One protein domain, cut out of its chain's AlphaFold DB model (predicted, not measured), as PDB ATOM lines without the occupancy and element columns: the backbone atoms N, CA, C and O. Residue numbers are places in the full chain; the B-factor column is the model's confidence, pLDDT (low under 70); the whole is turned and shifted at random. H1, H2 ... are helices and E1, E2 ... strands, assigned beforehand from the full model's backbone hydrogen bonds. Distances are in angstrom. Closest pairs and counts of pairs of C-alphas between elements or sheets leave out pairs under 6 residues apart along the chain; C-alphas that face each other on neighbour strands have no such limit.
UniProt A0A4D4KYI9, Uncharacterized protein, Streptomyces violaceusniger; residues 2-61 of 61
ATOM      1  N   PHE A   2      98.061 151.391 140.128       61.91
ATOM      2  CA  PHE A   2      98.709 150.071 140.003       61.91
ATOM      3  C   PHE A   2      99.832 149.987 138.946       61.91
ATOM      4  O   PHE A   2     100.640 149.074 139.010       61.91
ATOM      5  N   CYS A   3      99.930 150.927 137.995       72.81
ATOM      6  CA  CYS A   3     100.954 150.837 136.941       72.81
ATOM      7  C   CYS A   3     101.386 152.163 136.287       72.81
ATOM      8  O   CYS A   3     102.476 152.211 135.731       72.81
ATOM      9  N   LYS A   4     100.560 153.222 136.304       75.62
ATOM     10  CA  LYS A   4     100.807 154.481 135.559       75.62
ATOM     11  C   LYS A   4     101.148 154.293 134.061       75.62
ATOM     12  O   LYS A   4     101.712 155.197 133.464       75.62
ATOM     13  N   GLY A   5     100.833 153.141 133.465       77.19
ATOM     14  CA  GLY A   5     101.067 152.912 132.041       77.19
ATOM     15  C   GLY A   5     100.077 153.710 131.193       77.19
ATOM     16  O   GLY A   5      98.899 153.777 131.538       77.19
ATOM     17  N   ASP A   6     100.571 154.282 130.105       84.06
ATOM     18  CA  ASP A   6      99.850 155.078 129.102       84.06
ATOM     19  C   ASP A   6      99.718 154.348 127.751       84.06
ATOM     20  O   ASP A   6      98.885 154.714 126.925       84.06
ATOM     21  N   LEU A   7     100.484 153.270 127.549       87.62
ATOM     22  CA  LEU A   7     100.416 152.410 126.369       87.62
ATOM     23  C   LEU A   7      99.563 151.156 126.599       87.62
ATOM     24  O   LEU A   7      99.757 150.387 127.552       87.62
ATOM     25  N   PHE A   8      98.660 150.910 125.649       88.25
ATOM     26  CA  PHE A   8      97.698 149.815 125.696       88.25
ATOM     27  C   PHE A   8      97.655 149.040 124.374       88.25
ATOM     28  O   PHE A   8      97.764 149.608 123.290       88.25
ATOM     29  N   ARG A   9      97.471 147.718 124.465       88.50
ATOM     30  CA  ARG A   9      96.969 146.879 123.365       88.50
ATOM     31  C   ARG A   9      95.447 146.922 123.415       88.50
ATOM     32  O   ARG A   9      94.883 146.574 124.454       88.50
ATOM     33  N   ASP A  10      94.796 147.298 122.323       87.56
ATOM     34  CA  ASP A  10      93.354 147.129 122.176       87.56
ATOM     35  C   ASP A  10      93.008 145.706 121.721       87.56
ATOM     36  O   ASP A  10      93.777 145.027 121.033       87.56
ATOM     37  N   ARG A  11      91.840 145.227 122.145       84.19
ATOM     38  CA  ARG A  11      91.230 143.989 121.658       84.19
ATOM     39  C   ARG A  11      89.717 144.097 121.681       84.19
ATOM     40  O   ARG A  11      89.147 144.778 122.526       84.19
ATOM     41  N   GLU A  12      89.068 143.332 120.821       85.00
ATOM     42  CA  GLU A  12      87.628 143.133 120.903       85.00
ATOM     43  C   GLU A  12      87.282 142.133 122.020       85.00
ATOM     44  O   GLU A  12      87.968 141.115 122.227       85.00
ATOM     45  N   VAL A  13      86.224 142.430 122.772       84.50
ATOM     46  CA  VAL A  13      85.639 141.544 123.779       84.50
ATOM     47  C   VAL A  13      84.163 141.361 123.463       84.50
ATOM     48  O   VAL A  13      83.409 142.326 123.425       84.50
ATOM     49  N   LYS A  14      83.747 140.113 123.241       81.94
ATOM     50  CA  LYS A  14      82.345 139.780 122.981       81.94
ATOM     51  C   LYS A  14      81.539 139.848 124.274       81.94
ATOM     52  O   LYS A  14      81.939 139.243 125.272       81.94
ATOM     53  N   LEU A  15      80.417 140.559 124.254       77.25
ATOM     54  CA  LEU A  15      79.499 140.658 125.383       77.25
ATOM     55  C   LEU A  15      78.384 139.628 125.198       77.25
ATOM     56  O   LEU A  15      77.322 139.929 124.668       77.25
ATOM     57  N   ASN A  16      78.644 138.383 125.598       74.00
ATOM     58  CA  ASN A  16      77.673 137.312 125.409       74.00
ATOM     59  C   ASN A  16      76.685 137.234 126.573       74.00
ATOM     60  O   ASN A  16      77.092 137.106 127.727       74.00
ATOM     61  N   SER A  17      75.384 137.226 126.273       69.56
ATOM     62  CA  SER A  17      74.382 136.781 127.244       69.56
ATOM     63  C   SER A  17      74.301 135.250 127.257       69.56
ATOM     64  O   SER A  17      74.333 134.599 126.211       69.56
ATOM     65  N   THR A  18      74.165 134.649 128.444       71.56
ATOM     66  CA  THR A  18      74.076 133.184 128.600       71.56
ATOM     67  C   THR A  18      72.943 132.578 127.762       71.56
ATOM     68  O   THR A  18      73.101 131.498 127.201       71.56
ATOM     69  N   GLY A  19      71.817 133.287 127.617       67.25
ATOM     70  CA  GLY A  19      70.689 132.843 126.794       67.25
ATOM     71  C   GLY A  19      70.987 132.817 125.288       67.25
ATOM     72  O   GLY A  19      70.526 131.913 124.594       67.25
ATOM     73  N   MET A  20      71.790 133.752 124.772       69.75
ATOM     74  CA  MET A  20      72.126 133.813 123.341       69.75
ATOM     75  C   MET A  20      73.117 132.732 122.911       69.75
ATOM     76  O   MET A  20      73.036 132.254 121.778       69.75
ATOM     77  N   GLU A  21      73.997 132.297 123.811       70.56
ATOM     78  CA  GLU A  21      74.850 131.124 123.576       70.56
ATOM     79  C   GLU A  21      74.015 129.838 123.482       70.56
ATOM     80  O   GLU A  21      74.209 129.036 122.568       70.56
ATOM     81  N   LEU A  22      73.014 129.677 124.357       74.19
ATOM     82  CA  LEU A  22      72.113 128.515 124.346       74.19
ATOM     83  C   LEU A  22      71.250 128.441 123.077       74.19
ATOM     84  O   LEU A  22      70.972 127.349 122.583       74.19
ATOM     85  N   LEU A  23      70.863 129.590 122.521       76.69
ATOM     86  CA  LEU A  23      70.069 129.682 121.292       76.69
ATOM     87  C   LEU A  23      70.923 129.773 120.009       76.69
ATOM     88  O   LEU A  23      70.374 129.996 118.933       76.69
ATOM     89  N   LYS A  24      72.252 129.589 120.092       64.62
ATOM     90  CA  LYS A  24      73.214 129.696 118.969       64.62
ATOM     91  C   LYS A  24      73.224 131.056 118.242       64.62
ATOM     92  O   LYS A  24      73.715 131.155 117.117       64.62
ATOM     93  N   PHE A  25      72.755 132.119 118.893       72.12
ATOM     94  CA  PHE A  25      72.770 133.496 118.378       72.12
ATOM     95  C   PHE A  25      73.944 134.331 118.914       72.12
ATOM     96  O   PHE A  25      73.939 135.551 118.789       72.12
ATOM     97  N   GLY A  26      74.988 133.699 119.463       63.81
ATOM     98  CA  GLY A  26      76.175 134.391 119.996       63.81
ATOM     99  C   GLY A  26      76.954 135.243 118.977       63.81
ATOM    100  O   GLY A  26      77.828 136.019 119.355       63.81
ATOM    101  N   TRP A  27      76.640 135.130 117.680       61.88
ATOM    102  CA  TRP A  27      77.203 135.953 116.606       61.88
ATOM    103  C   TRP A  27      76.573 137.351 116.499       61.88
ATOM    104  O   TRP A  27      77.190 138.232 115.910       61.88
ATOM    105  N   ALA A  28      75.378 137.558 117.059       65.31
ATOM    106  CA  ALA A  28      74.653 138.831 117.022       65.31
ATOM    107  C   ALA A  28      74.876 139.686 118.286       65.31
ATOM    108  O   ALA A  28      74.101 140.599 118.557       65.31
ATOM    109  N   ASN A  29      75.894 139.366 119.090       67.94
ATOM    110  CA  ASN A  29      76.195 140.107 120.311       67.94
ATOM    111  C   ASN A  29      76.912 141.423 120.032       67.94
ATOM    112  O   ASN A  29      77.717 141.540 119.107       67.94
ATOM    113  N   GLU A  30      76.678 142.378 120.923       72.31
ATOM    114  CA  GLU A  30      77.497 143.573 121.033       72.31
ATOM    115  C   GLU A  30      78.929 143.201 121.449       72.31
ATOM    116  O   GLU A  30      79.178 142.216 122.157       72.31
ATOM    117  N   SER A  31      79.892 143.999 121.002       76.25
ATOM    118  CA  SER A  31      81.280 143.883 121.423       76.25
ATOM    119  C   SER A  31      81.762 145.180 122.058       76.25
ATOM    120  O   SER A  31      81.284 146.272 121.757       76.25
ATOM    121  N   ALA A  32      82.704 145.044 122.987       80.94
ATOM    122  CA  ALA A  32      83.360 146.149 123.662       80.94
ATOM    123  C   ALA A  32      84.851 146.168 123.325       80.94
ATOM    124  O   ALA A  32      85.481 145.127 123.112       80.94
ATOM    125  N   THR A  33      85.439 147.360 123.332       83.94
ATOM    126  CA  THR A  33      86.891 147.516 123.282       83.94
ATOM    127  C   THR A  33      87.479 147.244 124.663       83.94
ATOM    128  O   THR A  33      87.211 147.965 125.621       83.94
ATOM    129  N   GLY A  34      88.315 146.215 124.764       88.19
ATOM    130  CA  GLY A  34      89.175 145.979 125.916       88.19
ATOM    131  C   GLY A  34      90.555 146.595 125.701       88.19
ATOM    132  O   GLY A  34      91.148 146.418 124.639       88.19
ATOM    133  N   LEU A  35      91.093 147.268 126.716       88.69
ATOM    134  CA  LEU A  35      92.454 147.810 126.721       88.69
ATOM    135  C   LEU A  35      93.318 147.036 127.713       88.69
ATOM    136  O   LEU A  35      92.961 146.903 128.882       88.69
ATOM    137  N   ILE A  36      94.466 146.539 127.260       89.81
ATOM    138  CA  ILE A  36      95.426 145.804 128.087       89.81
ATOM    139  C   ILE A  36      96.696 146.636 128.217       89.81
ATOM    140  O   ILE A  36      97.362 146.914 127.216       89.81
ATOM    141  N   CYS A  37      97.053 147.013 129.443       89.56
ATOM    142  CA  CYS A  37      98.273 147.773 129.707       89.56
ATOM    143  C   CYS A  37      99.518 146.969 129.298       89.56
ATOM    144  O   CYS A  37      99.676 145.821 129.720       89.56
ATOM    145  N   TRP A  38     100.432 147.573 128.534       88.69
ATOM    146  CA  TRP A  38     101.674 146.899 128.119       88.69
ATOM    147  C   TRP A  38     102.627 146.597 129.268       88.69
ATOM    148  O   TRP A  38     103.363 145.619 129.200       88.69
ATOM    149  N   ASN A  39     102.615 147.426 130.309       87.88
ATOM    150  CA  ASN A  39     103.591 147.322 131.384       87.88
ATOM    151  C   ASN A  39     103.180 146.312 132.470       87.88
ATOM    152  O   ASN A  39     104.032 145.607 132.996       87.88
ATOM    153  N   CYS A  40     101.886 146.204 132.799       90.62
ATOM    154  CA  CYS A  40     101.413 145.323 133.882       90.62
ATOM    155  C   CYS A  40     100.345 144.297 133.482       90.62
ATOM    156  O   CYS A  40      99.960 143.477 134.311       90.62
ATOM    157  N   GLY A  41      99.814 144.353 132.258       89.12
ATOM    158  CA  GLY A  41      98.765 143.434 131.808       89.12
ATOM    159  C   GLY A  41      97.368 143.690 132.389       89.12
ATOM    160  O   GLY A  41      96.456 142.916 132.108       89.12
ATOM    161  N   TYR A  42      97.161 144.761 133.165       89.56
ATOM    162  CA  TYR A  42      95.835 145.116 133.679       89.56
ATOM    163  C   TYR A  42      94.848 145.382 132.532       89.56
ATOM    164  O   TYR A  42      95.197 146.043 131.549       89.56
ATOM    165  N   VAL A  43      93.622 144.869 132.675       89.06
ATOM    166  CA  VAL A  43      92.589 144.894 131.634       89.06
ATOM    167  C   VAL A  43      91.491 145.893 131.993       89.06
ATOM    168  O   VAL A  43      90.828 145.759 133.020       89.06
ATOM    169  N   HIS A  44      91.256 146.864 131.114       86.38
ATOM    170  CA  HIS A  44      90.115 147.774 131.166       86.38
ATOM    171  C   HIS A  44      89.073 147.340 130.134       86.38
ATOM    172  O   HIS A  44      89.301 147.476 128.937       86.38
ATOM    173  N   LEU A  45      87.938 146.811 130.593       83.00
ATOM    174  CA  LEU A  45      86.831 146.386 129.722       83.00
ATOM    175  C   LEU A  45      85.748 147.465 129.540       83.00
ATOM    176  O   LEU A  45      84.992 147.426 128.579       83.00
ATOM    177  N   PHE A  46      85.680 148.414 130.477       76.94
ATOM    178  CA  PHE A  46      84.680 149.484 130.544       76.94
ATOM    179  C   PHE A  46      85.379 150.803 130.888       76.94
ATOM    180  O   PHE A  46      85.159 151.394 131.946       76.94
ATOM    181  N   ALA A  47      86.336 151.207 130.048       73.31
ATOM    182  CA  ALA A  47      86.992 152.500 130.207       73.31
ATOM    183  C   ALA A  47      85.954 153.631 130.089       73.31
ATOM    184  O   ALA A  47      84.966 153.497 129.367       73.31
ATOM    185  N   ASN A  48      86.161 154.732 130.817       75.62
ATOM    186  CA  ASN A  48      85.259 155.879 130.739       75.62
ATOM    187  C   ASN A  48      85.202 156.390 129.285       75.62
ATOM    188  O   ASN A  48      86.240 156.533 128.644       75.62
ATOM    189  N   LYS A  49      83.995 156.683 128.788       71.81
ATOM    190  CA  LYS A  49      83.740 157.236 127.450       71.81
ATOM    191  C   LYS A  49      84.460 158.562 127.179       71.81
ATOM    192  O   LYS A  49      84.665 158.903 126.025       71.81
ATOM    193  N   ASP A  50      84.834 159.287 128.232       80.88
ATOM    194  CA  ASP A  50      85.545 160.564 128.124       80.88
ATOM    195  C   ASP A  50      87.064 160.377 127.911       80.88
ATOM    196  O   ASP A  50      87.816 161.347 127.870       80.88
ATOM    197  N   VAL A  51      87.545 159.130 127.815       78.06
ATOM    198  CA  VAL A  51      88.948 158.821 127.521       78.06
ATOM    199  C   VAL A  51      89.162 158.818 126.013       78.06
ATOM    200  O   VAL A  51      88.637 157.966 125.297       78.06
ATOM    201  N   GLU A  52      89.998 159.734 125.535       81.81
ATOM    202  CA  GLU A  52      90.454 159.741 124.149       81.81
ATOM    203  C   GLU A  52      91.636 158.784 123.965       81.81
ATOM    204  O   GLU A  52      92.638 158.845 124.680       81.81
ATOM    205  N   LEU A  53      91.526 157.890 122.982       80.44
ATOM    206  CA  LEU A  53      92.592 156.971 122.598       80.44
ATOM    207  C   LEU A  53      93.242 157.463 121.307       80.44
ATOM    208  O   LEU A  53      92.555 157.678 120.309       80.44
ATOM    209  N   TYR A  54      94.570 157.564 121.292       82.19
ATOM    210  CA  TYR A  54      95.334 157.797 120.068       82.19
ATOM    211  C   TYR A  54      96.031 156.505 119.635       82.19
ATOM    212  O   TYR A  54      96.631 155.792 120.440       82.19
ATOM    213  N   LYS A  55      95.947 156.177 118.341       81.38
ATOM    214  CA  LYS A  55      96.661 155.027 117.776       81.38
ATOM    215  C   LYS A  55      98.066 155.455 117.380       81.38
ATOM    216  O   LYS A  55      98.224 156.296 116.501       81.38
ATOM    217  N   VAL A  56      99.072 154.836 117.985       74.69
ATOM    218  CA  VAL A  56     100.465 154.978 117.547       74.69
ATOM    219  C   VAL A  56     100.735 153.976 116.427       74.69
ATOM    220  O   VAL A  56     100.319 152.813 116.527       74.69
ATOM    221  N   LYS A  57     101.408 154.387 115.346       76.62
ATOM    222  CA  LYS A  57     101.783 153.433 114.296       76.62
ATOM    223  C   LYS A  57     102.912 152.543 114.797       76.62
ATOM    224  O   LYS A  57     103.824 152.963 115.506       76.62
ATOM    225  N   LYS A  58     102.862 151.275 114.398       64.25
ATOM    226  CA  LYS A  58     103.909 150.301 114.705       64.25
ATOM    227  C   LYS A  58     105.245 150.796 114.123       64.25
ATOM    228  O   LYS A  58     105.401 150.784 112.907       64.25
ATOM    229  N   GLY A  59     106.176 151.200 114.990       68.12
ATOM    230  CA  GLY A  59     107.513 151.687 114.614       68.12
ATOM    231  C   GLY A  59     107.796 153.166 114.901       68.12
ATOM    232  O   GLY A  59     108.885 153.617 114.579       68.12
ATOM    233  N   GLU A  60     106.859 153.910 115.498       67.19
ATOM    234  CA  GLU A  60     107.046 155.322 115.896       67.19
ATOM    235  C   GLU A  60     107.445 155.498 117.382       67.19
ATOM    236  O   GLU A  60     107.243 156.572 117.945       67.19
ATOM    237  N   PHE A  61     107.993 154.454 118.021       57.72
ATOM    238  CA  PHE A  61     108.486 154.481 119.408       57.72
ATOM    239  C   PHE A  61     110.012 154.458 119.454       57.72
ATOM    240  O   PHE A  61     110.593 153.673 118.666       57.72
TER     241      PHE A  61
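This is residues 2 to 61 of the 61 residues of an uncharacterized protein of Streptomyces violaceusniger (UniProt A0A4D4KYI9). With little regular structure, this is a long two-stranded ribbon of E1 and E2, with the short helix H1 in the loop at one end and a long unnamed stretch, residues 38 to 61, following from the other. The 60 printed residues hold E1, H1 and E2 in that order, 19 residues in named elements, class mixed, with one antiparallel sheet, E1 - E2. The whole is loose, radius of gyration of the C-alphas 14.9 A, and elongated, 45 by 26 by 22 A.

Find C-alpha 8 at (97.698, 149.815, 125.696); from there E1, residues 8 to 14, runs 18.5 A. H1 is residues 18 to 22, 6.6 A. E2, residues 31 to 37, runs 19.3 A to C-alpha 37 at (98.273, 147.773, 129.707).

Look at E1 and E2, antiparallel at 151 degrees: N 9 and O 36 are 2.9 A apart, within hydrogen-bond range. Residues 35 to 36 of E2 pair antiparallel with residues 43 to 44. In H1 the O i to N i+4 pair is within range.

The C-alphas of Leu 23 and Phe 61, the two farthest apart, are 45.8 A apart. The printed part has no cut. The link E1 to H1 is tight, H1 to E2 short. Look for pLDDT under 70 at, among others, residues 26 to 29 and 58 to 61.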